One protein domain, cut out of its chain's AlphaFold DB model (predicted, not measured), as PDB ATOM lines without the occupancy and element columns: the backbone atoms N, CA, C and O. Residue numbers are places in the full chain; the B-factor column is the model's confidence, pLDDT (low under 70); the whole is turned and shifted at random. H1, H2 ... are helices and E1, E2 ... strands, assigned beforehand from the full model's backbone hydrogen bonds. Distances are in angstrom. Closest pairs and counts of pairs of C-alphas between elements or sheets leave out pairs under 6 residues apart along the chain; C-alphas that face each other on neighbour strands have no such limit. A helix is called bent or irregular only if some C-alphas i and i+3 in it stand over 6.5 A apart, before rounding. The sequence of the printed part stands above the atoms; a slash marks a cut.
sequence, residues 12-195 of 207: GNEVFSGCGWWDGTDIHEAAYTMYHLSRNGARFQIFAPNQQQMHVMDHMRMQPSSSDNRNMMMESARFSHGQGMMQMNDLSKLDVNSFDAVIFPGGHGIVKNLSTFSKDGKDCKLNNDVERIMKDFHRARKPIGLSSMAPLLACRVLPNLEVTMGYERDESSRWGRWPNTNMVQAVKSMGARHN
ATOM      1  N   GLY A  12     -38.150 -44.165  -0.152       79.81
ATOM      2  CA  GLY A  12     -38.177 -43.156   0.904       79.81
ATOM      3  C   GLY A  12     -38.805 -41.835   0.463       79.81
ATOM      4  O   GLY A  12     -39.025 -41.575  -0.719       79.81
ATOM      5  N   ASN A  13     -39.051 -40.955   1.424       88.31
ATOM      6  CA  ASN A  13     -39.255 -39.540   1.148       88.31
ATOM      7  C   ASN A  13     -38.458 -38.675   2.125       88.31
ATOM      8  O   ASN A  13     -38.157 -39.099   3.243       88.31
ATOM      9  N   GLU A  14     -38.143 -37.462   1.689       92.44
ATOM     10  CA  GLU A  14     -37.450 -36.462   2.489       92.44
ATOM     11  C   GLU A  14     -38.280 -35.184   2.591       92.44
ATOM     12  O   GLU A  14     -38.793 -34.687   1.587       92.44
ATOM     13  N   VAL A  15     -38.407 -34.639   3.800       97.19
ATOM     14  CA  VAL A  15     -39.162 -33.409   4.057       97.19
ATOM     15  C   VAL A  15     -38.210 -32.267   4.393       97.19
ATOM     16  O   VAL A  15     -37.537 -32.274   5.423       97.19
ATOM     17  N   PHE A  16     -38.170 -31.266   3.517       97.75
ATOM     18  CA  PHE A  16     -37.303 -30.098   3.609       97.75
ATOM     19  C   PHE A  16     -38.057 -28.846   4.064       97.75
ATOM     20  O   PHE A  16     -39.287 -28.775   4.089       97.75
ATOM     21  N   SER A  17     -37.282 -27.839   4.457       98.25
ATOM     22  CA  SER A  17     -37.758 -26.615   5.103       98.25
ATOM     23  C   SER A  17     -37.174 -25.336   4.490       98.25
ATOM     24  O   SER A  17     -37.228 -24.282   5.118       98.25
ATOM     25  N   GLY A  18     -36.616 -25.425   3.278       97.75
ATOM     26  CA  GLY A  18     -35.805 -24.391   2.622       97.75
ATOM     27  C   GLY A  18     -34.404 -24.920   2.291       97.75
ATOM     28  O   GLY A  18     -34.160 -26.120   2.394       97.75
ATOM     29  N   CYS A  19     -33.468 -24.042   1.928       97.31
ATOM     30  CA  CYS A  19     -32.104 -24.427   1.539       97.31
ATOM     31  C   CYS A  19     -31.060 -23.521   2.205       97.31
ATOM     32  O   CYS A  19     -30.779 -22.428   1.717       97.31
ATOM     33  N   GLY A  20     -30.498 -23.988   3.324       96.69
ATOM     34  CA  GLY A  20     -29.534 -23.238   4.127       96.69
ATOM     35  C   GLY A  20     -29.653 -23.556   5.617       96.69
ATOM     36  O   GLY A  20     -30.750 -23.606   6.166       96.69
ATOM     37  N   TRP A  21     -28.523 -23.745   6.304       95.00
ATOM     38  CA  TRP A  21     -28.500 -24.116   7.728       95.00
ATOM     39  C   TRP A  21     -29.270 -23.142   8.634       95.00
ATOM     40  O   TRP A  21     -29.880 -23.576   9.613       95.00
ATOM     41  N   TRP A  22     -29.243 -21.835   8.348       95.69
ATOM     42  CA  TRP A  22     -29.805 -20.813   9.241       95.69
ATOM     43  C   TRP A  22     -31.274 -20.473   8.975       95.69
ATOM     44  O   TRP A  22     -31.919 -19.895   9.856       95.69
ATOM     45  N   ASP A  23     -31.821 -20.811   7.810       96.75
ATOM     46  CA  ASP A  23     -33.191 -20.457   7.417       96.75
ATOM     47  C   ASP A  23     -33.994 -21.571   6.736       96.75
ATOM     48  O   ASP A  23     -35.178 -21.374   6.461       96.75
ATOM     49  N   GLY A  24     -33.403 -22.748   6.546       98.12
ATOM     50  CA  GLY A  24     -34.044 -23.910   5.952       98.12
ATOM     51  C   GLY A  24     -33.378 -25.218   6.372       98.12
ATOM     52  O   GLY A  24     -32.970 -25.378   7.529       98.12
ATOM     53  N   THR A  25     -33.309 -26.159   5.430       98.31
ATOM     54  CA  THR A  25     -32.669 -27.461   5.624       98.31
ATOM     55  C   THR A  25     -31.151 -27.345   5.503       98.31
ATOM     56  O   THR A  25     -30.645 -26.650   4.616       98.31
ATOM     57  N   ASP A  26     -30.423 -28.043   6.380       97.56
ATOM     58  CA  ASP A  26     -28.967 -28.164   6.287       97.56
ATOM     59  C   ASP A  26     -28.564 -28.862   4.981       97.56
ATOM     60  O   ASP A  26     -28.973 -29.993   4.701       97.56
ATOM     61  N   ILE A  27     -27.742 -28.183   4.181       96.62
ATOM     62  CA  ILE A  27     -27.360 -28.669   2.857       96.62
ATOM     63  C   ILE A  27     -26.493 -29.931   2.906       96.62
ATOM     64  O   ILE A  27     -26.577 -30.760   2.003       96.62
ATOM     65  N   HIS A  28     -25.673 -30.089   3.945       95.50
ATOM     66  CA  HIS A  28     -24.801 -31.240   4.119       95.50
ATOM     67  C   HIS A  28     -25.609 -32.441   4.588       95.50
ATOM     68  O   HIS A  28     -25.500 -33.510   3.992       95.50
ATOM     69  N   GLU A  29     -26.462 -32.271   5.602       94.50
ATOM     70  CA  GLU A  29     -27.309 -33.362   6.093       94.50
ATOM     71  C   GLU A  29     -28.244 -33.885   4.995       94.50
ATOM     72  O   GLU A  29     -28.352 -35.099   4.816       94.50
ATOM     73  N   ALA A  30     -28.861 -32.991   4.214       94.81
ATOM     74  CA  ALA A  30     -29.686 -33.380   3.072       94.81
ATOM     75  C   ALA A  30     -28.869 -34.115   1.998       94.81
ATOM     76  O   ALA A  30     -29.251 -35.198   1.562       94.81
ATOM     77  N   ALA A  31     -27.710 -33.577   1.596       93.31
ATOM     78  CA  ALA A  31     -26.864 -34.214   0.586       93.31
ATOM     79  C   ALA A  31     -26.379 -35.609   1.017       93.31
ATOM     80  O   ALA A  31     -26.415 -36.542   0.213       93.31
ATOM     81  N   TYR A  32     -25.961 -35.774   2.276       93.25
ATOM     82  CA  TYR A  32     -25.547 -37.073   2.803       93.25
ATOM     83  C   TYR A  32     -26.716 -38.053   2.897       93.25
ATOM     84  O   TYR A  32     -26.551 -39.215   2.527       93.25
ATOM     85  N   THR A  33     -27.894 -37.597   3.330       91.94
ATOM     86  CA  THR A  33     -29.104 -38.430   3.385       91.94
ATOM     87  C   THR A  33     -29.460 -38.960   1.996       91.94
ATOM     88  O   THR A  33     -29.482 -40.177   1.799       91.94
ATOM     89  N   MET A  34     -29.603 -38.068   1.009       91.12
ATOM     90  CA  MET A  34     -29.875 -38.431  -0.386       91.12
ATOM     91  C   MET A  34     -28.810 -39.383  -0.951       91.12
ATOM     92  O   MET A  34     -29.135 -40.380  -1.604       91.12
ATOM     93  N   TYR A  35     -27.528 -39.112  -0.682       91.38
ATOM     94  CA  TYR A  35     -26.418 -39.966  -1.110       91.38
ATOM     95  C   TYR A  35     -26.521 -41.378  -0.522       91.38
ATOM     96  O   TYR A  35     -26.385 -42.359  -1.255       91.38
ATOM     97  N   HIS A  36     -26.775 -41.507   0.781       90.69
ATOM     98  CA  HIS A  36     -26.866 -42.805   1.442       90.69
ATOM     99  C   HIS A  36     -28.113 -43.589   1.028       90.69
ATOM    100  O   HIS A  36     -28.009 -44.802   0.846       90.69
ATOM    101  N   LEU A  37     -29.255 -42.931   0.811       88.88
ATOM    102  CA  LEU A  37     -30.441 -43.576   0.239       88.88
ATOM    103  C   LEU A  37     -30.136 -44.136  -1.153       88.88
ATOM    104  O   LEU A  37     -30.297 -45.334  -1.389       88.88
ATOM    105  N   SER A  38     -29.601 -43.293  -2.042       88.69
ATOM    106  CA  SER A  38     -29.249 -43.691  -3.406       88.69
ATOM    107  C   SER A  38     -28.223 -44.829  -3.430       88.69
ATOM    108  O   SER A  38     -28.400 -45.810  -4.153       88.69
ATOM    109  N   ARG A  39     -27.181 -44.757  -2.591       89.19
ATOM    110  CA  ARG A  39     -26.136 -45.789  -2.493       89.19
ATOM    111  C   ARG A  39     -26.672 -47.141  -2.014       89.19
ATOM    112  O   ARG A  39     -26.110 -48.167  -2.385       89.19
ATOM    113  N   ASN A  40     -27.746 -47.153  -1.226       88.56
ATOM    114  CA  ASN A  40     -28.429 -48.375  -0.788       88.56
ATOM    115  C   ASN A  40     -29.536 -48.834  -1.759       88.56
ATOM    116  O   ASN A  40     -30.273 -49.775  -1.465       88.56
ATOM    117  N   GLY A  41     -29.643 -48.200  -2.932       88.00
ATOM    118  CA  GLY A  41     -30.610 -48.551  -3.972       88.00
ATOM    119  C   GLY A  41     -32.031 -48.054  -3.707       88.00
ATOM    120  O   GLY A  41     -32.937 -48.439  -4.444       88.00
ATOM    121  N   ALA A  42     -32.234 -47.211  -2.692       89.44
ATOM    122  CA  ALA A  42     -33.525 -46.599  -2.431       89.44
ATOM    123  C   ALA A  42     -33.793 -45.483  -3.446       89.44
ATOM    124  O   ALA A  42     -32.923 -44.662  -3.755       89.44
ATOM    125  N   ARG A  43     -35.028 -45.420  -3.941       89.50
ATOM    126  CA  ARG A  43     -35.539 -44.238  -4.641       89.50
ATOM    127  C   ARG A  43     -36.168 -43.300  -3.611       89.50
ATOM    128  O   ARG A  43     -36.629 -43.756  -2.567       89.50
ATOM    129  N   PHE A  44     -36.214 -42.003  -3.898       90.31
ATOM    130  CA  PHE A  44     -36.850 -41.048  -2.995       90.31
ATOM    131  C   PHE A  44     -37.552 -39.899  -3.721       90.31
ATOM    132  O   PHE A  44     -37.297 -39.637  -4.898       90.31
ATOM    133  N   GLN A  45     -38.460 -39.238  -3.003       92.62
ATOM    134  CA  GLN A  45     -39.075 -37.967  -3.383       92.62
ATOM    135  C   GLN A  45     -38.852 -36.924  -2.291       92.62
ATOM    136  O   GLN A  45     -38.782 -37.257  -1.110       92.62
ATOM    137  N   ILE A  46     -38.776 -35.661  -2.694       94.62
ATOM    138  CA  ILE A  46     -38.563 -34.523  -1.807       94.62
ATOM    139  C   ILE A  46     -39.885 -33.768  -1.658       94.62
ATOM    140  O   ILE A  46     -40.596 -33.511  -2.630       94.62
ATOM    141  N   PHE A  47     -40.206 -33.382  -0.431       97.44
ATOM    142  CA  PHE A  47     -41.390 -32.612  -0.086       97.44
ATOM    143  C   PHE A  47     -41.011 -31.387   0.735       97.44
ATOM    144  O   PHE A  47     -40.059 -31.419   1.503       97.44
ATOM    145  N   ALA A  48     -41.766 -30.300   0.614       98.12
ATOM    146  CA  ALA A  48     -41.675 -29.172   1.539       98.12
ATOM    147  C   ALA A  48     -42.995 -28.400   1.550       98.12
ATOM    148  O   ALA A  48     -43.735 -28.440   0.560       98.12
ATOM    149  N   PRO A  49     -43.319 -27.685   2.639       98.38
ATOM    150  CA  PRO A  49     -44.492 -26.829   2.652       98.38
ATOM    151  C   PRO A  49     -44.356 -25.730   1.594       98.38
ATOM    152  O   PRO A  49     -43.344 -25.029   1.539       98.38
ATOM    153  N   ASN A  50     -45.392 -25.519   0.788       97.94
ATOM    154  CA  ASN A  50     -45.442 -24.388  -0.135       97.94
ATOM    155  C   ASN A  50     -45.845 -23.097   0.602       97.94
ATOM    156  O   ASN A  50     -46.933 -22.554   0.415       97.94
ATOM    157  N   GLN A  51     -44.981 -22.634   1.504       98.00
ATOM    158  CA  GLN A  51     -45.197 -21.442   2.327       98.00
ATOM    159  C   GLN A  51     -43.906 -20.615   2.418       98.00
ATOM    160  O   GLN A  51     -42.812 -21.098   2.112       98.00
ATOM    161  N   GLN A  52     -44.029 -19.351   2.822       97.94
ATOM    162  CA  GLN A  52     -42.872 -18.478   3.041       97.94
ATOM    163  C   GLN A  52     -42.039 -18.959   4.236       97.94
ATOM    164  O   GLN A  52     -42.587 -19.441   5.228       97.94
ATOM    165  N   GLN A  53     -40.720 -18.806   4.147       97.44
ATOM    166  CA  GLN A  53     -39.822 -18.958   5.291       97.44
ATOM    167  C   GLN A  53     -40.117 -17.879   6.339       97.44
ATOM    168  O   GLN A  53     -40.520 -16.767   6.002       97.44
ATOM    169  N   MET A  54     -39.867 -18.182   7.616       95.75
ATOM    170  CA  MET A  54     -40.025 -17.198   8.690       95.75
ATOM    171  C   MET A  54     -39.053 -16.022   8.536       95.75
ATOM    172  O   MET A  54     -39.432 -14.876   8.756       95.75
ATOM    173  N   HIS A  55     -37.803 -16.319   8.179       95.25
ATOM    174  CA  HIS A  55     -36.760 -15.341   7.890       95.25
ATOM    175  C   HIS A  55     -35.922 -15.842   6.713       95.25
ATOM    176  O   HIS A  55     -35.785 -17.050   6.521       95.25
ATOM    177  N   VAL A  56     -35.320 -14.916   5.974       96.81
ATOM    178  CA  VAL A  56     -34.239 -15.199   5.024       96.81
ATOM    179  C   VAL A  56     -32.939 -14.731   5.661       96.81
ATOM    180  O   VAL A  56     -32.887 -13.627   6.201       96.81
ATOM    181  N   MET A  57     -31.901 -15.564   5.642       96.12
ATOM    182  CA  MET A  57     -30.642 -15.277   6.329       96.12
ATOM    183  C   MET A  57     -29.511 -15.027   5.331       96.12
ATOM    184  O   MET A  57     -29.234 -15.850   4.456       96.12
ATOM    185  N   ASP A  58     -28.789 -13.923   5.517       95.44
ATOM    186  CA  ASP A  58     -27.456 -13.772   4.939       95.44
ATOM    187  C   ASP A  58     -26.511 -14.693   5.718       95.44
ATOM    188  O   ASP A  58     -26.155 -14.427   6.868       95.44
ATOM    189  N   HIS A  59     -26.131 -15.807   5.096       94.25
ATOM    190  CA  HIS A  59     -25.299 -16.825   5.731       94.25
ATOM    191  C   HIS A  59     -23.841 -16.378   5.922       94.25
ATOM    192  O   HIS A  59     -23.166 -16.932   6.785       94.25
ATOM    193  N   MET A  60     -23.360 -15.377   5.173       94.62
ATOM    194  CA  MET A  60     -22.016 -14.819   5.362       94.62
ATOM    195  C   MET A  60     -21.973 -13.862   6.550       94.62
ATOM    196  O   MET A  60     -21.011 -13.861   7.312       94.62
ATOM    197  N   ARG A  61     -23.013 -13.035   6.698       93.88
ATOM    198  CA  ARG A  61     -23.114 -12.047   7.784       93.88
ATOM    199  C   ARG A  61     -23.796 -12.581   9.042       93.88
ATOM    200  O   ARG A  61     -23.778 -11.910  10.066       93.88
ATOM    201  N   MET A  62     -24.399 -13.768   8.967       91.25
ATOM    202  CA  MET A  62     -25.156 -14.404  10.051       91.25
ATOM    203  C   MET A  62     -26.304 -13.531  10.587       91.25
ATOM    204  O   MET A  62     -26.610 -13.545  11.778       91.25
ATOM    205  N   GLN A  63     -26.966 -12.781   9.703       93.88
ATOM    206  CA  GLN A  63     -28.050 -11.863  10.066       93.88
ATOM    207  C   GLN A  63     -29.257 -12.015   9.130       93.88
ATOM    208  O   GLN A  63     -29.089 -12.438   7.983       93.88
ATOM    209  N   PRO A  64     -30.472 -11.654   9.581       93.69
ATOM    210  CA  PRO A  64     -31.630 -11.600   8.699       93.69
ATOM    211  C   PRO A  64     -31.415 -10.616   7.541       93.69
ATOM    212  O   PRO A  64     -30.915  -9.506   7.739       93.69
ATOM    213  N   SER A  65     -31.825 -11.016   6.339       91.81
ATOM    214  CA  SER A  65     -31.991 -10.112   5.201       91.81
ATOM    215  C   SER A  65     -33.314  -9.361   5.359       91.81
ATOM    216  O   SER A  65     -34.359  -9.975   5.568       91.81
ATOM    217  N   SER A  66     -33.285  -8.030   5.293       78.94
ATOM    218  CA  SER A  66     -34.465  -7.184   5.530       78.94
ATOM    219  C   SER A  66     -35.389  -7.043   4.317       78.94
ATOM    220  O   SER A  66     -36.511  -6.568   4.470       78.94
ATOM    221  N   SER A  67     -34.927  -7.401   3.116       78.88
ATOM    222  CA  SER A  67     -35.658  -7.190   1.856       78.88
ATOM    223  C   SER A  67     -36.185  -8.469   1.213       78.88
ATOM    224  O   SER A  67     -36.951  -8.387   0.253       78.88
ATOM    225  N   ASP A  68     -35.780  -9.638   1.706       85.62
ATOM    226  CA  ASP A  68     -35.988 -10.889   0.988       85.62
ATOM    227  C   ASP A  68     -37.123 -11.706   1.599       85.62
ATOM    228  O   ASP A  68     -37.153 -11.964   2.800       85.62
ATOM    229  N   ASN A  69     -38.011 -12.189   0.733       92.31
ATOM    230  CA  ASN A  69     -38.978 -13.231   1.050       92.31
ATOM    231  C   ASN A  69     -38.711 -14.426   0.142       92.31
ATOM    232  O   ASN A  69     -38.601 -14.277  -1.077       92.31
ATOM    233  N   ARG A  70     -38.598 -15.614   0.736       97.44
ATOM    234  CA  ARG A  70     -38.355 -16.859   0.008       97.44
ATOM    235  C   ARG A  70     -39.336 -17.929   0.448       97.44
ATOM    236  O   ARG A  70     -39.658 -18.057   1.627       97.44
ATOM    237  N   ASN A  71     -39.785 -18.719  -0.517       98.19
ATOM    238  CA  ASN A  71     -40.690 -19.835  -0.290       98.19
ATOM    239  C   ASN A  71     -39.891 -21.115  -0.020       98.19
ATOM    240  O   ASN A  71     -38.978 -21.443  -0.778       98.19
ATOM    241  N   MET A  72     -40.272 -21.855   1.021       98.19
ATOM    242  CA  MET A  72     -39.588 -23.082   1.430       98.19
ATOM    243  C   MET A  72     -39.517 -24.120   0.313       98.19
ATOM    244  O   MET A  72     -38.457 -24.703   0.104       98.19
ATOM    245  N   MET A  73     -40.616 -24.360  -0.407       97.19
ATOM    246  CA  MET A  73     -40.665 -25.347  -1.484       97.19
ATOM    247  C   MET A  73     -39.799 -24.931  -2.674       97.19
ATOM    248  O   MET A  73     -39.052 -25.759  -3.193       97.19
ATOM    249  N   MET A  74     -39.838 -23.653  -3.064       96.31
ATOM    250  CA  MET A  74     -38.983 -23.139  -4.142       96.31
ATOM    251  C   MET A  74     -37.495 -23.233  -3.790       96.31
ATOM    252  O   MET A  74     -36.695 -23.663  -4.617       96.31
ATOM    253  N   GLU A  75     -37.116 -22.888  -2.559       96.88
ATOM    254  CA  GLU A  75     -35.721 -22.997  -2.132       96.88
ATOM    255  C   GLU A  75     -35.292 -24.459  -1.960       96.88
ATOM    256  O   GLU A  75     -34.188 -24.819  -2.358       96.88
ATOM    257  N   SER A  76     -36.170 -25.331  -1.455       96.31
ATOM    258  CA  SER A  76     -35.908 -26.775  -1.344       96.31
ATOM    259  C   SER A  76     -35.724 -27.437  -2.713       96.31
ATOM    260  O   SER A  76     -34.931 -28.369  -2.847       96.31
ATOM    261  N   ALA A  77     -36.375 -26.927  -3.764       94.12
ATOM    262  CA  ALA A  77     -36.187 -27.421  -5.127       94.12
ATOM    263  C   ALA A  77     -34.734 -27.288  -5.621       94.12
ATOM    264  O   ALA A  77     -34.337 -28.020  -6.525       94.12
ATOM    265  N   ARG A  78     -33.904 -26.439  -4.991       93.50
ATOM    266  CA  ARG A  78     -32.458 -26.356  -5.267       93.50
ATOM    267  C   ARG A  78     -31.724 -27.671  -5.012       93.50
ATOM    268  O   ARG A  78     -30.670 -27.866  -5.589       93.50
ATOM    269  N   PHE A  79     -32.239 -28.571  -4.175       90.44
ATOM    270  CA  PHE A  79     -31.636 -29.895  -3.979       90.44
ATOM    271  C   PHE A  79     -31.925 -30.858  -5.137       90.44
ATOM    272  O   PHE A  79     -31.147 -31.777  -5.388       90.44
ATOM    273  N   SER A  80     -33.019 -30.638  -5.872       82.94
ATOM    274  CA  SER A  80     -33.468 -31.508  -6.961       82.94
ATOM    275  C   SER A  80     -32.658 -31.261  -8.241       82.94
ATOM    276  O   SER A  80     -33.083 -30.515  -9.121       82.94
ATOM    277  N   HIS A  81     -31.496 -31.903  -8.375       71.69
ATOM    278  CA  HIS A  81     -30.722 -31.915  -9.622       71.69
ATOM    279  C   HIS A  81     -30.912 -33.261 -10.335       71.69
ATOM    280  O   HIS A  81     -30.423 -34.286  -9.868       71.69
ATOM    281  N   GLY A  82     -31.623 -33.294 -11.467       57.44
ATOM    282  CA  GLY A  82     -31.806 -34.544 -12.214       57.44
ATOM    283  C   GLY A  82     -32.769 -34.450 -13.395       57.44
ATOM    284  O   GLY A  82     -33.746 -33.710 -13.371       57.44
ATOM    285  N   GLN A  83     -32.460 -35.209 -14.446       41.12
ATOM    286  CA  GLN A  83     -33.081 -35.190 -15.773       41.12
ATOM    287  C   GLN A  83     -34.592 -35.516 -15.753       41.12
ATOM    288  O   GLN A  83     -34.990 -36.676 -15.759       41.12
ATOM    289  N   GLY A  84     -35.447 -34.491 -15.792       48.97
ATOM    290  CA  GLY A  84     -36.814 -34.601 -16.326       48.97
ATOM    291  C   GLY A  84     -37.907 -35.194 -15.427       48.97
ATOM    292  O   GLY A  84     -39.049 -35.260 -15.872       48.97
ATOM    293  N   MET A  85     -37.628 -35.572 -14.175       55.75
ATOM    294  CA  MET A  85     -38.679 -35.911 -13.205       55.75
ATOM    295  C   MET A  85     -38.636 -34.941 -12.029       55.75
ATOM    296  O   MET A  85     -37.631 -34.835 -11.330       55.75
ATOM    297  N   MET A  86     -39.742 -34.226 -11.823       61.41
ATOM    298  CA  MET A  86     -39.927 -33.315 -10.699       61.41
ATOM    299  C   MET A  86     -39.907 -34.124  -9.393       61.41
ATOM    300  O   MET A  86     -40.888 -34.777  -9.050       61.41
ATOM    301  N   GLN A  87     -38.769 -34.120  -8.694       80.62
ATOM    302  CA  GLN A  87     -38.621 -34.800  -7.401       80.62
ATOM    303  C   GLN A  87     -39.213 -33.987  -6.245       80.62
ATOM    304  O   GLN A  87     -39.444 -34.550  -5.182       80.62
ATOM    305  N   MET A  88     -39.494 -32.698  -6.465       92.56
ATOM    306  CA  MET A  88     -40.043 -31.777  -5.473       92.56
ATOM    307  C   MET A  88     -41.576 -31.747  -5.496       92.56
ATOM    308  O   MET A  88     -42.180 -31.443  -6.526       92.56
ATOM    309  N   ASN A  89     -42.207 -31.971  -4.347       95.00
ATOM    310  CA  ASN A  89     -43.657 -31.960  -4.182       95.00
ATOM    311  C   ASN A  89     -44.096 -31.101  -2.989       95.00
ATOM    312  O   ASN A  89     -43.338 -30.849  -2.054       95.00
ATOM    313  N   ASP A  90     -45.339 -30.631  -3.034       97.12
ATOM    314  CA  ASP A  90     -45.949 -29.945  -1.895       97.12
ATOM    315  C   ASP A  90     -46.173 -30.961  -0.769       97.12
ATOM    316  O   ASP A  90     -46.737 -32.032  -1.011       97.12
ATOM    317  N   LEU A  91     -45.740 -30.632   0.450       98.12
ATOM    318  CA  LEU A  91     -45.857 -31.509   1.617       98.12
ATOM    319  C   LEU A  91     -47.296 -31.970   1.893       98.12
ATOM    320  O   LEU A  91     -47.512 -33.096   2.345       98.12
ATOM    321  N   SER A  92     -48.286 -31.141   1.560       98.06
ATOM    322  CA  SER A  92     -49.704 -31.487   1.700       98.06
ATOM    323  C   SER A  92     -50.122 -32.707   0.870       98.06
ATOM    324  O   SER A  92     -51.092 -33.382   1.212       98.06
ATOM    325  N   LYS A  93     -49.374 -33.041  -0.191       97.38
ATOM    326  CA  LYS A  93     -49.639 -34.188  -1.076       97.38
ATOM    327  C   LYS A  93     -48.992 -35.489  -0.608       97.38
ATOM    328  O   LYS A  93     -49.169 -36.513  -1.262       97.38
ATOM    329  N   LEU A  94     -48.218 -35.460   0.474       97.38
ATOM    330  CA  LEU A  94     -47.537 -36.646   0.972       97.38
ATOM    331  C   LEU A  94     -48.550 -37.630   1.571       97.38
ATOM    332  O   LEU A  94     -49.161 -37.357   2.611       97.38
ATOM    333  N   ASP A  95     -48.680 -38.782   0.912       97.25
ATOM    334  CA  ASP A  95     -49.443 -39.941   1.371       97.25
ATOM    335  C   ASP A  95     -48.504 -41.002   1.960       97.25
ATOM    336  O   ASP A  95     -47.628 -41.537   1.277       97.25
ATOM    337  N   VAL A  96     -48.724 -41.337   3.232       96.94
ATOM    338  CA  VAL A  96     -47.968 -42.355   3.975       96.94
ATOM    339  C   VAL A  96     -47.969 -43.720   3.284       96.94
ATOM    340  O   VAL A  96     -47.017 -44.482   3.432       96.94
ATOM    341  N   ASN A  97     -49.004 -44.057   2.510       97.06
ATOM    342  CA  ASN A  97     -49.088 -45.357   1.840       97.06
ATOM    343  C   ASN A  97     -48.134 -45.478   0.649       97.06
ATOM    344  O   ASN A  97     -47.799 -46.592   0.259       97.06
ATOM    345  N   SER A  98     -47.662 -44.350   0.114       96.31
ATOM    346  CA  SER A  98     -46.796 -44.311  -1.065       96.31
ATOM    347  C   SER A  98     -45.306 -44.485  -0.755       96.31
ATOM    348  O   SER A  98     -44.526 -44.557  -1.695       96.31
ATOM    349  N   PHE A  99     -44.895 -44.539   0.518       94.75
ATOM    350  CA  PHE A  99     -43.480 -44.580   0.916       94.75
ATOM    351  C   PHE A  99     -43.235 -45.533   2.079       94.75
ATOM    352  O   PHE A  99     -44.110 -45.719   2.920       94.75
ATOM    353  N   ASP A 100     -42.031 -46.080   2.174       94.56
ATOM    354  CA  ASP A 100     -41.626 -46.996   3.243       94.56
ATOM    355  C   ASP A 100     -41.188 -46.252   4.505       94.56
ATOM    356  O   ASP A 100     -41.398 -46.743   5.609       94.56
ATOM    357  N   ALA A 101     -40.616 -45.057   4.352       94.75
ATOM    358  CA  ALA A 101     -40.086 -44.242   5.441       94.75
ATOM    359  C   ALA A 101     -40.186 -42.747   5.121       94.75
ATOM    360  O   ALA A 101     -40.247 -42.365   3.951       94.75
ATOM    361  N   VAL A 102     -40.158 -41.912   6.162       96.94
ATOM    362  CA  VAL A 102     -40.022 -40.449   6.061       96.94
ATOM    363  C   VAL A 102     -38.754 -39.999   6.767       96.94
ATOM    364  O   VAL A 102     -38.458 -40.462   7.869       96.94
ATOM    365  N   ILE A 103     -38.004 -39.092   6.147       97.19
ATOM    366  CA  ILE A 103     -36.766 -38.554   6.709       97.19
ATOM    367  C   ILE A 103     -36.826 -37.025   6.753       97.19
ATOM    368  O   ILE A 103     -37.228 -36.372   5.793       97.19
ATOM    369  N   PHE A 104     -36.407 -36.449   7.878       98.06
ATOM    370  CA  PHE A 104     -36.246 -35.010   8.063       98.06
ATOM    371  C   PHE A 104     -34.778 -34.713   8.391       98.06
ATOM    372  O   PHE A 104     -34.345 -34.942   9.532       98.06
ATOM    373  N   PRO A 105     -33.998 -34.197   7.427       96.94
ATOM    374  CA  PRO A 105     -32.703 -33.613   7.740       96.94
ATOM    375  C   PRO A 105     -32.869 -32.371   8.628       96.94
ATOM    376  O   PRO A 105     -33.944 -31.770   8.698       96.94
ATOM    377  N   GLY A 106     -31.799 -31.994   9.320       96.06
ATOM    378  CA  GLY A 106     -31.770 -30.861  10.232       96.06
ATOM    379  C   GLY A 106     -31.733 -29.492   9.553       96.06
ATOM    380  O   GLY A 106     -32.170 -29.298   8.418       96.06
ATOM    381  N   GLY A 107     -31.193 -28.517  10.284       96.06
ATOM    382  CA  GLY A 107     -31.220 -27.098   9.931       96.06
ATOM    383  C   GLY A 107     -32.214 -26.297  10.772       96.06
ATOM    384  O   GLY A 107     -33.156 -26.827  11.367       96.06
ATOM    385  N   HIS A 108     -32.012 -24.982  10.842       96.81
ATOM    386  CA  HIS A 108     -32.857 -24.091  11.641       96.81
ATOM    387  C   HIS A 108     -34.269 -23.937  11.073       96.81
ATOM    388  O   HIS A 108     -35.163 -23.485  11.793       96.81
ATOM    389  N   GLY A 109     -34.516 -24.349   9.827       97.94
ATOM    390  CA  GLY A 109     -35.866 -24.436   9.279       97.94
ATOM    391  C   GLY A 109     -36.779 -25.376  10.075       97.94
ATOM    392  O   GLY A 109     -37.985 -25.142  10.118       97.94
ATOM    393  N   ILE A 110     -36.235 -26.348  10.821       98.06
ATOM    394  CA  ILE A 110     -37.008 -27.176  11.764       98.06
ATOM    395  C   ILE A 110     -37.692 -26.316  12.836       98.06
ATOM    396  O   ILE A 110     -38.889 -26.459  13.094       98.06
ATOM    397  N   VAL A 111     -36.940 -25.405  13.459       97.00
ATOM    398  CA  VAL A 111     -37.422 -24.579  14.578       97.00
ATOM    399  C   VAL A 111     -38.071 -23.268  14.147       97.00
ATOM    400  O   VAL A 111     -38.767 -22.644  14.948       97.00
ATOM    401  N   LYS A 112     -37.809 -22.832  12.911       96.94
ATOM    402  CA  LYS A 112     -38.336 -21.586  12.346       96.94
ATOM    403  C   LYS A 112     -39.538 -21.807  11.433       96.94
ATOM    404  O   LYS A 112     -40.454 -20.998  11.461       96.94
ATOM    405  N   ASN A 113     -39.539 -22.861  10.618       98.25
ATOM    406  CA  ASN A 113     -40.512 -23.012   9.536       98.25
ATOM    407  C   ASN A 113     -41.434 -24.227   9.720       98.25
ATOM    408  O   ASN A 113     -42.639 -24.121   9.503       98.25
ATOM    409  N   LEU A 114     -40.896 -25.376  10.143       98.62
ATOM    410  CA  LEU A 114     -41.690 -26.593  10.383       98.62
ATOM    411  C   LEU A 114     -42.311 -26.639  11.785       98.62
ATOM    412  O   LEU A 114     -43.162 -27.484  12.064       98.62
ATOM    413  N   SER A 115     -41.904 -25.725  12.661       98.38
ATOM    414  CA  SER A 115     -42.476 -25.521  13.986       98.38
ATOM    415  C   SER A 115     -42.349 -24.065  14.418       98.38
ATOM    416  O   SER A 115     -41.600 -23.286  13.828       98.38
ATOM    417  N   THR A 116     -43.051 -23.703  15.489       97.56
ATOM    418  CA  THR A 116     -42.941 -22.387  16.130       97.56
ATOM    419  C   THR A 116     -41.910 -22.352  17.260       97.56
ATOM    420  O   THR A 116     -41.898 -21.412  18.051       97.56
ATOM    421  N   PHE A 117     -41.016 -23.343  17.363       96.75
ATOM    422  CA  PHE A 117     -40.088 -23.481  18.494       96.75
ATOM    423  C   PHE A 117     -39.189 -22.267  18.712       96.75
ATOM    424  O   PHE A 117     -38.955 -21.878  19.851       96.75
ATOM    425  N   SER A 118     -38.738 -21.611  17.641       94.12
ATOM    426  CA  SER A 118     -37.926 -20.397  17.761       94.12
ATOM    427  C   SER A 118     -38.652 -19.243  18.471       94.12
ATOM    428  O   SER A 118     -37.981 -18.316  18.915       94.12
ATOM    429  N   LYS A 119     -39.991 -19.270  18.540       94.75
ATOM    430  CA  LYS A 119     -40.829 -18.266  19.215       94.75
ATOM    431  C   LYS A 119     -41.386 -18.782  20.542       94.75
ATOM    432  O   LYS A 119     -41.323 -18.077  21.542       94.75
ATOM    433  N   ASP A 120     -41.877 -20.017  20.544       95.75
ATOM    434  CA  ASP A 120     -42.700 -20.568  21.626       95.75
ATOM    435  C   ASP A 120     -41.945 -21.588  22.504       95.75
ATOM    436  O   ASP A 120     -42.483 -22.098  23.488       95.75
ATOM    437  N   GLY A 121     -40.699 -21.927  22.154       94.12
ATOM    438  CA  GLY A 121     -39.881 -22.891  22.888       94.12
ATOM    439  C   GLY A 121     -40.587 -24.239  23.056       94.12
ATOM    440  O   GLY A 121     -41.089 -24.817  22.093       94.12
ATOM    441  N   LYS A 122     -40.647 -24.750  24.291       91.06
ATOM    442  CA  LYS A 122     -41.262 -26.056  24.586       91.06
ATOM    443  C   LYS A 122     -42.767 -26.122  24.276       91.06
ATOM    444  O   LYS A 122     -43.301 -27.206  24.074       91.06
ATOM    445  N   ASP A 123     -43.448 -24.979  24.237       93.25
ATOM    446  CA  ASP A 123     -44.894 -24.904  24.012       93.25
ATOM    447  C   ASP A 123     -45.232 -24.730  22.518       93.25
ATOM    448  O   ASP A 123     -46.364 -24.407  22.154       93.25
ATOM    449  N   CYS A 124     -44.250 -24.971  21.641       96.81
ATOM    450  CA  CYS A 124     -44.384 -24.823  20.202       96.81
ATOM    451  C   CYS A 124     -45.503 -25.661  19.590       96.81
ATOM    452  O   CYS A 124     -45.994 -26.645  20.148       96.81
ATOM    453  N   LYS A 125     -45.888 -25.270  18.382       97.75
ATOM    454  CA  LYS A 125     -46.767 -26.026  17.498       97.75
ATOM    455  C   LYS A 125     -45.986 -26.409  16.255       97.75
ATOM    456  O   LYS A 125     -45.074 -25.686  15.849       97.75
ATOM    457  N   LEU A 126     -46.332 -27.542  15.661       98.50
ATOM    458  CA  LEU A 126     -45.777 -27.925  14.371       98.50
ATOM    459  C   LEU A 126     -46.611 -27.317  13.243       98.50
ATOM    460  O   LEU A 126     -47.768 -26.944  13.432       98.50
ATOM    461  N   ASN A 127     -46.023 -27.244  12.052       98.44
ATOM    462  CA  ASN A 127     -46.800 -27.109  10.830       98.44
ATOM    463  C   ASN A 127     -47.801 -28.284  10.728       98.44
ATOM    464  O   ASN A 127     -47.450 -29.428  11.024       98.44
ATOM    465  N   ASN A 128     -49.037 -28.004  10.304       98.38
ATOM    466  CA  ASN A 128     -50.126 -28.989  10.299       98.38
ATOM    467  C   ASN A 128     -49.809 -30.241   9.466       98.38
ATOM    468  O   ASN A 128     -50.139 -31.350   9.886       98.38
ATOM    469  N   ASP A 129     -49.157 -30.084   8.309       98.56
ATOM    470  CA  ASP A 129     -48.778 -31.224   7.472       98.56
ATOM    471  C   ASP A 129     -47.664 -32.044   8.117       98.56
ATOM    472  O   ASP A 129     -47.714 -33.270   8.094       98.56
ATOM    473  N   VAL A 130     -46.702 -31.387   8.769       98.62
ATOM    474  CA  VAL A 130     -45.634 -32.069   9.514       98.62
ATOM    475  C   VAL A 130     -46.216 -32.891  10.664       98.62
ATOM    476  O   VAL A 130     -45.859 -34.057  10.823       98.62
ATOM    477  N   GLU A 131     -47.140 -32.323  11.442       98.62
ATOM    478  CA  GLU A 131     -47.821 -33.047  12.521       98.62
ATOM    479  C   GLU A 131     -48.604 -34.256  11.997       98.62
ATOM    480  O   GLU A 131     -48.500 -35.347  12.565       98.62
ATOM    481  N   ARG A 132     -49.360 -34.074  10.907       98.56
ATOM    482  CA  ARG A 132     -50.087 -35.155  10.236       98.56
ATOM    483  C   ARG A 132     -49.132 -36.271   9.815       98.56
ATOM    484  O   ARG A 132     -49.335 -37.411  10.214       98.56
ATOM    485  N   ILE A 133     -48.066 -35.941   9.088       98.44
ATOM    486  CA  ILE A 133     -47.095 -36.909   8.561       98.44
ATOM    487  C   ILE A 133     -46.415 -37.684   9.693       98.44
ATOM    488  O   ILE A 133     -46.356 -38.909   9.638       98.44
ATOM    489  N   MET A 134     -45.969 -37.005  10.754       97.75
ATOM    490  CA  MET A 134     -45.372 -37.666  11.922       97.75
ATOM    491  C   MET A 134     -46.326 -38.694  12.541       97.75
ATOM    492  O   MET A 134     -45.937 -39.831  12.816       97.75
ATOM    493  N   LYS A 135     -47.595 -38.314  12.732       98.12
ATOM    494  CA  LYS A 135     -48.624 -39.200  13.290       98.12
ATOM    495  C   LYS A 135     -48.982 -40.342  12.342       98.12
ATOM    496  O   LYS A 135     -49.196 -41.460  12.810       98.12
ATOM    497  N   ASP A 136     -49.049 -40.083  11.042       98.12
ATOM    498  CA  ASP A 136     -49.416 -41.073  10.031       98.12
ATOM    499  C   ASP A 136     -48.332 -42.145   9.883       98.12
ATOM    500  O   ASP A 136     -48.646 -43.332   9.981       98.12
ATOM    501  N   PHE A 137     -47.056 -41.758   9.752       96.56
ATOM    502  CA  PHE A 137     -45.941 -42.713   9.691       96.56
ATOM    503  C   PHE A 137     -45.804 -43.513  10.987       96.56
ATOM    504  O   PHE A 137     -45.647 -44.735  10.939       96.56
ATOM    505  N   HIS A 138     -45.959 -42.865  12.148       96.00
ATOM    506  CA  HIS A 138     -45.933 -43.561  13.433       96.00
ATOM    507  C   HIS A 138     -47.065 -44.594  13.551       96.00
ATOM    508  O   HIS A 138     -46.823 -45.745  13.910       96.00
ATOM    509  N   ARG A 139     -48.302 -44.221  13.189       96.88
ATOM    510  CA  ARG A 139     -49.466 -45.125  13.213       96.88
ATOM    511  C   ARG A 139     -49.308 -46.293  12.241       96.88
ATOM    512  O   ARG A 139     -49.688 -47.414  12.573       96.88
ATOM    513  N   ALA A 140     -48.731 -46.034  11.069       95.69
ATOM    514  CA  ALA A 140     -48.406 -47.049  10.073       95.69
ATOM    515  C   ALA A 140     -47.205 -47.926  10.471       95.69
ATOM    516  O   ALA A 140     -46.897 -48.877   9.757       95.69
ATOM    517  N   ARG A 141     -46.544 -47.630  11.603       94.88
ATOM    518  CA  ARG A 141     -45.309 -48.281  12.075       94.88
ATOM    519  C   ARG A 141     -44.192 -48.251  11.030       94.88
ATOM    520  O   ARG A 141     -43.425 -49.201  10.906       94.88
ATOM    521  N   LYS A 142     -44.125 -47.160  10.270       93.69
ATOM    522  CA  LYS A 142     -43.092 -46.924   9.267       93.69
ATOM    523  C   LYS A 142     -41.940 -46.123   9.879       93.69
ATOM    524  O   LYS A 142     -42.204 -45.250  10.712       93.69
ATOM    525  N   PRO A 143     -40.679 -46.386   9.493       95.62
ATOM    526  CA  PRO A 143     -39.533 -45.656  10.022       95.62
ATOM    527  C   PRO A 143     -39.634 -44.137   9.817       95.62
ATOM    528  O   PRO A 143     -40.036 -43.656   8.754       95.62
ATOM    529  N   ILE A 144     -39.221 -43.391  10.847       96.69
ATOM    530  CA  ILE A 144     -39.095 -41.930  10.843       96.69
ATOM    531  C   ILE A 144     -37.631 -41.594  11.147       96.69
ATOM    532  O   ILE A 144     -37.169 -41.781  12.273       96.69
ATOM    533  N   GLY A 145     -36.893 -41.113  10.147       96.12
ATOM    534  CA  GLY A 145     -35.504 -40.675  10.292       96.12
ATOM    535  C   GLY A 145     -35.423 -39.190  10.638       96.12
ATOM    536  O   GLY A 145     -36.006 -38.364   9.943       96.12
ATOM    537  N   LEU A 146     -34.700 -38.834  11.701       96.06
ATOM    538  CA  LEU A 146     -34.602 -37.457  12.199       96.06
ATOM    539  C   LEU A 146     -33.141 -37.134  12.508       96.06
ATOM    540  O   LEU A 146     -32.510 -37.851  13.284       96.06
ATOM    541  N   SER A 147     -32.619 -36.050  11.938       93.06
ATOM    542  CA  SER A 147     -31.242 -35.605  12.168       93.06
ATOM    543  C   SER A 147     -31.178 -34.264  12.903       93.06
ATOM    544  O   SER A 147     -32.058 -33.412  12.760       93.06
ATOM    545  N   SER A 148     -30.112 -34.066  13.687       91.81
ATOM    546  CA  SER A 148     -29.774 -32.786  14.323       91.81
ATOM    547  C   SER A 148     -30.922 -32.221  15.177       91.81
ATOM    548  O   SER A 148     -31.207 -32.766  16.243       91.81
ATOM    549  N   MET A 149     -31.603 -31.154  14.737       93.31
ATOM    550  CA  MET A 149     -32.741 -30.544  15.448       93.31
ATOM    551  C   MET A 149     -34.089 -31.227  15.168       93.31
ATOM    552  O   MET A 149     -35.033 -31.044  15.936       93.31
ATOM    553  N   ALA A 150     -34.202 -32.017  14.097       96.62
ATOM    554  CA  ALA A 150     -35.451 -32.650  13.669       96.62
ATOM    555  C   ALA A 150     -36.127 -33.569  14.715       96.62
ATOM    556  O   ALA A 150     -37.360 -33.617  14.708       96.62
ATOM    557  N   PRO A 151     -35.414 -34.238  15.656       95.94
ATOM    558  CA  PRO A 151     -36.044 -35.007  16.733       95.94
ATOM    559  C   PRO A 151     -37.079 -34.229  17.553       95.94
ATOM    560  O   PRO A 151     -38.038 -34.823  18.048       95.94
ATOM    561  N   LEU A 152     -36.937 -32.900  17.639       96.06
ATOM    562  CA  LEU A 152     -37.920 -32.008  18.251       96.06
ATOM    563  C   LEU A 152     -39.337 -32.230  17.704       96.06
ATOM    564  O   LEU A 152     -40.296 -32.232  18.475       96.06
ATOM    565  N   LEU A 153     -39.472 -32.419  16.387       97.75
ATOM    566  CA  LEU A 153     -40.769 -32.571  15.730       97.75
ATOM    567  C   LEU A 153     -41.505 -33.800  16.272       97.75
ATOM    568  O   LEU A 153     -42.649 -33.700  16.703       97.75
ATOM    569  N   ALA A 154     -40.831 -34.948  16.326       96.88
ATOM    570  CA  ALA A 154     -41.428 -36.175  16.834       96.88
ATOM    571  C   ALA A 154     -41.711 -36.088  18.342       96.88
ATOM    572  O   ALA A 154     -42.816 -36.424  18.767       96.88
ATOM    573  N   CYS A 155     -40.768 -35.555  19.134       95.69
ATOM    574  CA  CYS A 155     -40.936 -35.359  20.584       95.69
ATOM    575  C   CYS A 155     -42.154 -34.502  20.928       95.69
ATOM    576  O   CYS A 155     -42.763 -34.683  21.978       95.69
ATOM    577  N   ARG A 156     -42.532 -33.578  20.041       96.31
ATOM    578  CA  ARG A 156     -43.675 -32.707  20.273       96.31
ATOM    579  C   ARG A 156     -45.025 -33.418  20.139       96.31
ATOM    580  O   ARG A 156     -45.984 -32.982  20.779       96.31
ATOM    581  N   VAL A 157     -45.132 -34.447  19.294       96.38
ATOM    582  CA  VAL A 157     -46.434 -35.011  18.874       96.38
ATOM    583  C   VAL A 157     -46.592 -36.513  19.097       96.38
ATOM    584  O   VAL A 157     -47.720 -37.003  19.009       96.38
ATOM    585  N   LEU A 158     -45.513 -37.239  19.398       94.00
ATOM    586  CA  LEU A 158     -45.529 -38.679  19.653       94.00
ATOM    587  C   LEU A 158     -45.139 -38.986  21.111       94.00
ATOM    588  O   LEU A 158     -44.239 -38.342  21.652       94.00
ATOM    589  N   PRO A 159     -45.786 -39.970  21.759       88.69
ATOM    590  CA  PRO A 159     -45.492 -40.324  23.144       88.69
ATOM    591  C   PRO A 159     -44.264 -41.241  23.270       88.69
ATOM    592  O   PRO A 159     -43.964 -42.019  22.369       88.69
ATOM    593  N   ASN A 160     -43.625 -41.222  24.445       86.06
ATOM    594  CA  ASN A 160     -42.634 -42.217  24.890       86.06
ATOM    595  C   ASN A 160     -41.446 -42.432  23.937       86.06
ATOM    596  O   ASN A 160     -40.998 -43.561  23.736       86.06
ATOM    597  N   LEU A 161     -40.931 -41.355  23.345       91.88
ATOM    598  CA  LEU A 161     -39.807 -41.443  22.421       91.88
ATOM    599  C   LEU A 161     -38.461 -41.530  23.136       91.88
ATOM    600  O   LEU A 161     -38.215 -40.865  24.143       91.88
ATOM    601  N   GLU A 162     -37.566 -42.303  22.537       93.19
ATOM    602  CA  GLU A 162     -36.145 -42.309  22.834       93.19
ATOM    603  C   GLU A 162     -35.400 -41.632  21.679       93.19
ATOM    604  O   GLU A 162     -35.531 -42.055  20.532       93.19
ATOM    605  N   VAL A 163     -34.631 -40.578  21.960       92.00
ATOM    606  CA  VAL A 163     -33.918 -39.804  20.928       92.00
ATOM    607  C   VAL A 163     -32.481 -39.502  21.337       92.00
ATOM    608  O   VAL A 163     -32.123 -39.545  22.514       92.00
ATOM    609  N   THR A 164     -31.651 -39.148  20.362       90.56
ATOM    610  CA  THR A 164     -30.375 -38.468  20.594       90.56
ATOM    611  C   THR A 164     -30.355 -37.166  19.812       90.56
ATOM    612  O   THR A 164     -30.833 -37.097  18.683       90.56
ATOM    613  N   MET A 165     -29.811 -36.132  20.435       88.00
ATOM    614  CA  MET A 165     -29.466 -34.854  19.818       88.00
ATOM    615  C   MET A 165     -27.991 -34.530  20.119       88.00
ATOM    616  O   MET A 165     -27.593 -33.369  20.189       88.00
ATOM    617  N   GLY A 166     -27.190 -35.585  20.333       85.81
ATOM    618  CA  GLY A 166     -25.789 -35.537  20.737       85.81
ATOM    619  C   GLY A 166     -25.606 -35.348  22.236       85.81
ATOM    620  O   GLY A 166     -25.999 -36.215  23.012       85.81
ATOM    621  N   TYR A 167     -24.969 -34.252  22.649       81.75
ATOM    622  CA  TYR A 167     -24.613 -34.001  24.048       81.75
ATOM    623  C   TYR A 167     -25.576 -33.040  24.749       81.75
ATOM    624  O   TYR A 167     -26.176 -32.156  24.144       81.75
ATOM    625  N   GLU A 168     -25.697 -33.194  26.068       77.62
ATOM    626  CA  GLU A 168     -26.595 -32.368  26.892       77.62
ATOM    627  C   GLU A 168     -25.915 -31.160  27.536       77.62
ATOM    628  O   GLU A 168     -26.592 -30.321  28.132       77.62
ATOM    629  N   ARG A 169     -24.584 -31.086  27.477       70.94
ATOM    630  CA  ARG A 169     -23.792 -30.073  28.173       70.94
ATOM    631  C   ARG A 169     -22.870 -29.367  27.202       70.94
ATOM    632  O   ARG A 169     -22.326 -29.989  26.293       70.94
ATOM    633  N   ASP A 170     -22.678 -28.075  27.445       66.12
ATOM    634  CA  ASP A 170     -21.671 -27.265  26.765       66.12
ATOM    635  C   ASP A 170     -20.295 -27.535  27.393       66.12
ATOM    636  O   ASP A 170     -19.678 -26.679  28.024       66.12
ATOM    637  N   GLU A 171     -19.860 -28.791  27.318       64.75
ATOM    638  CA  GLU A 171     -18.528 -29.210  27.734       64.75
ATOM    639  C   GLU A 171     -17.647 -29.295  26.485       64.75
ATOM    640  O   GLU A 171     -18.093 -29.716  25.414       64.75
ATOM    641  N   SER A 172     -16.387 -28.867  26.601       59.12
ATOM    642  CA  SER A 172     -15.416 -29.006  25.519       59.12
ATOM    643  C   SER A 172     -15.175 -30.490  25.251       59.12
ATOM    644  O   SER A 172     -14.396 -31.142  25.945       59.12
ATOM    645  N   SER A 173     -15.855 -31.028  24.249       66.81
ATOM    646  CA  SER A 173     -15.550 -32.347  23.711       66.81
ATOM    647  C   SER A 173     -14.390 -32.236  22.714       66.81
ATOM    648  O   SER A 173     -14.012 -31.138  22.294       66.81
ATOM    649  N   ARG A 174     -13.866 -33.371  22.233       72.38
ATOM    650  CA  ARG A 174     -12.961 -33.396  21.060       72.38
ATOM    651  C   ARG A 174     -13.566 -32.737  19.807       72.38
ATOM    652  O   ARG A 174     -12.848 -32.471  18.852       72.38
ATOM    653  N   TRP A 175     -14.878 -32.500  19.816       65.88
ATOM    654  CA  TRP A 175     -15.658 -31.867  18.758       65.88
ATOM    655  C   TRP A 175     -15.959 -30.387  19.027       65.88
ATOM    656  O   TRP A 175     -16.712 -29.767  18.284       65.88
ATOM    657  N   GLY A 176     -15.371 -29.810  20.079       68.31
ATOM    658  CA  GLY A 176     -15.654 -28.451  20.521       68.31
ATOM    659  C   GLY A 176     -16.905 -28.369  21.396       68.31
ATOM    660  O   GLY A 176     -17.297 -29.344  22.046       68.31
ATOM    661  N   ARG A 177     -17.487 -27.167  21.442       69.44
ATOM    662  CA  ARG A 177     -18.708 -26.855  22.193       69.44
ATOM    663  C   ARG A 177     -19.936 -27.388  21.469       69.44
ATOM    664  O   ARG A 177     -20.102 -27.129  20.277       69.44
ATOM    665  N   TRP A 178     -20.790 -28.114  22.186       72.00
ATOM    666  CA  TRP A 178     -21.990 -28.691  21.590       72.00
ATOM    667  C   TRP A 178     -23.085 -27.626  21.416       72.00
ATOM    668  O   TRP A 178     -23.456 -26.970  22.392       72.00
ATOM    669  N   PRO A 179     -23.624 -27.427  20.201       69.88
ATOM    670  CA  PRO A 179     -24.646 -26.414  19.968       69.88
ATOM    671  C   PRO A 179     -26.008 -26.823  20.557       69.88
ATOM    672  O   PRO A 179     -26.338 -28.000  20.660       69.88
ATOM    673  N   ASN A 180     -26.848 -25.832  20.879       71.38
ATOM    674  CA  ASN A 180     -28.278 -26.003  21.188       71.38
ATOM    675  C   ASN A 180     -28.627 -26.970  22.340       71.38
ATOM    676  O   ASN A 180     -29.699 -27.574  22.337       71.38
ATOM    677  N   THR A 181     -27.792 -27.059  23.377       74.56
ATOM    678  CA  THR A 181     -28.039 -27.877  24.586       74.56
ATOM    679  C   THR A 181     -29.386 -27.585  25.266       74.56
ATOM    680  O   THR A 181     -30.027 -28.487  25.806       74.56
ATOM    681  N   ASN A 182     -29.888 -26.352  25.154       79.31
ATOM    682  CA  ASN A 182     -31.217 -25.961  25.639       79.31
ATOM    683  C   ASN A 182     -32.363 -26.746  24.970       79.31
ATOM    684  O   ASN A 182     -33.399 -26.978  25.595       79.31
ATOM    685  N   MET A 183     -32.192 -27.189  23.721       87.31
ATOM    686  CA  MET A 183     -33.201 -27.974  23.002       87.31
ATOM    687  C   MET A 183     -33.369 -29.371  23.606       87.31
ATOM    688  O   MET A 183     -34.490 -29.866  23.686       87.31
ATOM    689  N   VAL A 184     -32.284 -29.965  24.121       89.31
ATOM    690  CA  VAL A 184     -32.328 -31.257  24.821       89.31
ATOM    691  C   VAL A 184     -33.222 -31.175  26.057       89.31
ATOM    692  O   VAL A 184     -34.050 -32.054  26.295       89.31
ATOM    693  N   GLN A 185     -33.101 -30.095  26.833       89.06
ATOM    694  CA  GLN A 185     -33.955 -29.887  28.005       89.06
ATOM    695  C   GLN A 185     -35.423 -29.700  27.604       89.06
ATOM    696  O   GLN A 185     -36.315 -30.253  28.250       89.06
ATOM    697  N   ALA A 186     -35.680 -28.988  26.503       91.38
ATOM    698  CA  ALA A 186     -37.032 -28.818  25.989       91.38
ATOM    699  C   ALA A 186     -37.670 -30.164  25.601       91.38
ATOM    700  O   ALA A 186     -38.763 -30.458  26.078       91.38
ATOM    701  N   VAL A 187     -36.993 -31.022  24.828       91.50
ATOM    702  CA  VAL A 187     -37.565 -32.326  24.430       91.50
ATOM    703  C   VAL A 187     -37.742 -33.282  25.614       91.50
ATOM    704  O   VAL A 187     -38.733 -34.008  25.663       91.50
ATOM    705  N   LYS A 188     -36.865 -33.226  26.629       92.19
ATOM    706  CA  LYS A 188     -37.070 -33.951  27.896       92.19
ATOM    707  C   LYS A 188     -38.336 -33.495  28.614       92.19
ATOM    708  O   LYS A 188     -39.108 -34.326  29.081       92.19
ATOM    709  N   SER A 189     -38.586 -32.186  28.657       90.81
ATOM    710  CA  SER A 189     -39.814 -31.639  29.251       90.81
ATOM    711  C   SER A 189     -41.084 -32.015  28.476       90.81
ATOM    712  O   SER A 189     -42.165 -32.026  29.057       90.81
ATOM    713  N   MET A 190     -40.954 -32.382  27.193       92.25
ATOM    714  CA  MET A 190     -42.036 -32.955  26.378       92.25
ATOM    715  C   MET A 190     -42.253 -34.459  26.634       92.25
ATOM    716  O   MET A 190     -43.157 -35.049  26.050       92.25
ATOM    717  N   GLY A 191     -41.455 -35.087  27.506       90.19
ATOM    718  CA  GLY A 191     -41.585 -36.496  27.884       90.19
ATOM    719  C   GLY A 191     -40.681 -37.462  27.113       90.19
ATOM    720  O   GLY A 191     -40.800 -38.672  27.297       90.19
ATOM    721  N   ALA A 192     -39.770 -36.966  26.269       92.62
ATOM    722  CA  ALA A 192     -38.806 -37.818  25.580       92.62
ATOM    723  C   ALA A 192     -37.643 -38.224  26.500       92.62
ATOM    724  O   ALA A 192     -37.123 -37.421  27.281       92.62
ATOM    725  N   ARG A 193     -37.163 -39.462  26.353       93.31
ATOM    726  CA  ARG A 193     -35.886 -39.890  26.924       93.31
ATOM    727  C   ARG A 193     -34.768 -39.559  25.942       93.31
ATOM    728  O   ARG A 193     -34.664 -40.158  24.878       93.31
ATOM    729  N   HIS A 194     -33.913 -38.613  26.312       91.00
ATOM    730  CA  HIS A 194     -32.703 -38.326  25.550       91.00
ATOM    731  C   HIS A 194     -31.553 -39.228  26.010       91.00
ATOM    732  O   HIS A 194     -31.316 -39.353  27.213       91.00
ATOM    733  N   ASN A 195     -30.812 -39.805  25.065       89.75
ATOM    734  CA  ASN A 195     -29.541 -40.460  25.350       89.75
ATOM    735  C   ASN A 195     -28.404 -39.730  24.668       89.75
ATOM    736  O   ASN A 195     -28.422 -39.510  23.458       89.75
TER     737      ASN A 195
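This is residues 12 to 195 of the 207 residues of the protein "ES1 mitochondrial" of Labeo rohita (UniProt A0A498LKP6). A twisted sheet of five parallel strands makes the core, with H1 and H2 over one face and H5 and H6 on the other. Away from the sheet H7 packs on H6 and H4, and of the long link before H7 residues 171 to 176 stick out. The printed part has 184 residues, with seven named helices and five named strands in the order E1 H1 E2 H2 E3 E4 H3 H4 H5 E5 H6 H7. The sheet runs E3 E2 E1 E4 E5, and the class is mixed, helices and strands, with 80 residues in named elements, under half of those printed. The whole is compact, with a radius of gyration of the C-alphas of 16.0 A, and its C-alphas span 48 by 43 by 33 A.

Begin at E1, residues 12 to 15, an inner strand parallel to its neighbours E2, residues 43 to 48, and E4, residues 101 to 104. Look for N 14 and O 45, 2.9 A apart, and N 15 and O 103, 2.9 A apart, both within hydrogen-bond range. H1, residues 27 to 39, is on the sheet over E1 and E4 at a height of 9.7 A, and runs along the strands, at 6 degrees to E1 on the local plane. E1, H1 and E2 form a strand-helix-strand unit, two parallel neighbour strands with a helix between, and its crossover is right-handed. H2, residues 72 to 79, is on the same face as H1, at a height of 8.2 A over the sheet. H1 and H2 are close but not clearly touching; their closest C-alphas, of Ala 31 and Phe 79, are 7.9 A apart. After H2 comes the edge strand E3, residues 88 to 90, parallel to E2, with N 89 and O 46 at 2.8 A; E2, H2 and E3 are a second right-handed unit. Past E4, H3, residues 109 to 112, and H4, residues 117 to 123, touch only at the corner, only just, with 3 pairs of C-alphas within 8 A. H4 is irregular: C-alphas 119 and 122 are 9.5 A apart. H5, residues 128 to 139, is on the opposite face from H1, slantwise to the strands at 40 degrees to E4 on the local plane. E4, the helices H3, H4 and H5, and E5, residues 144 to 146, form a third strand-helix-strand unit; E5 is the other edge strand, parallel to E4, with N 145 and O 102 at 2.8 A. H6, residues 151 to 157, touches H5, about perpendicular at 87 degrees, with closest C-alphas of Met 134 and Ala 154 at 6.5 A. H1 and H2 on one face of the sheet and H5 and H6 on the other give three layers. H7, residues 181 to 189, is not on the sheet; it touches H6 at a shallow tilt of 24 degrees, the same way, with C-alphas of Cys 155 and Val 187 closest at 5.9 A. Each O i to N i+4 pair is within hydrogen-bond range in H1 and H5, against 2 of 4 in H2, 2 of 3 in H6, 4 of 5 in H7 and 1 of 3 in H4, where 1 of 4 O i to N i+3 pairs is; H3 is too short for an O i to N i+4 pair.

Find C-alpha 12 at (-38.177, -43.156, 0.904), where E1 begins. H1 starts at C-alpha 27, (-27.360, -28.669, 2.857), and is 18.0 A long; E2 measures 17.4 A, H5 16.4 A and H7 13.2 A. H7 ends at C-alpha 189, (-39.814, -31.639, 29.251).

The two C-alphas farthest apart, of Gly 84 and Glu 171, are 48.0 A apart. The printed part has no cut. The links E1 to H1, E2 to H2 and H6 to H7 are long. Mean pLDDT of the printed part is 91.0; residues 82 to 86, 170 to 173, 175 to 177 and 179 are under 70.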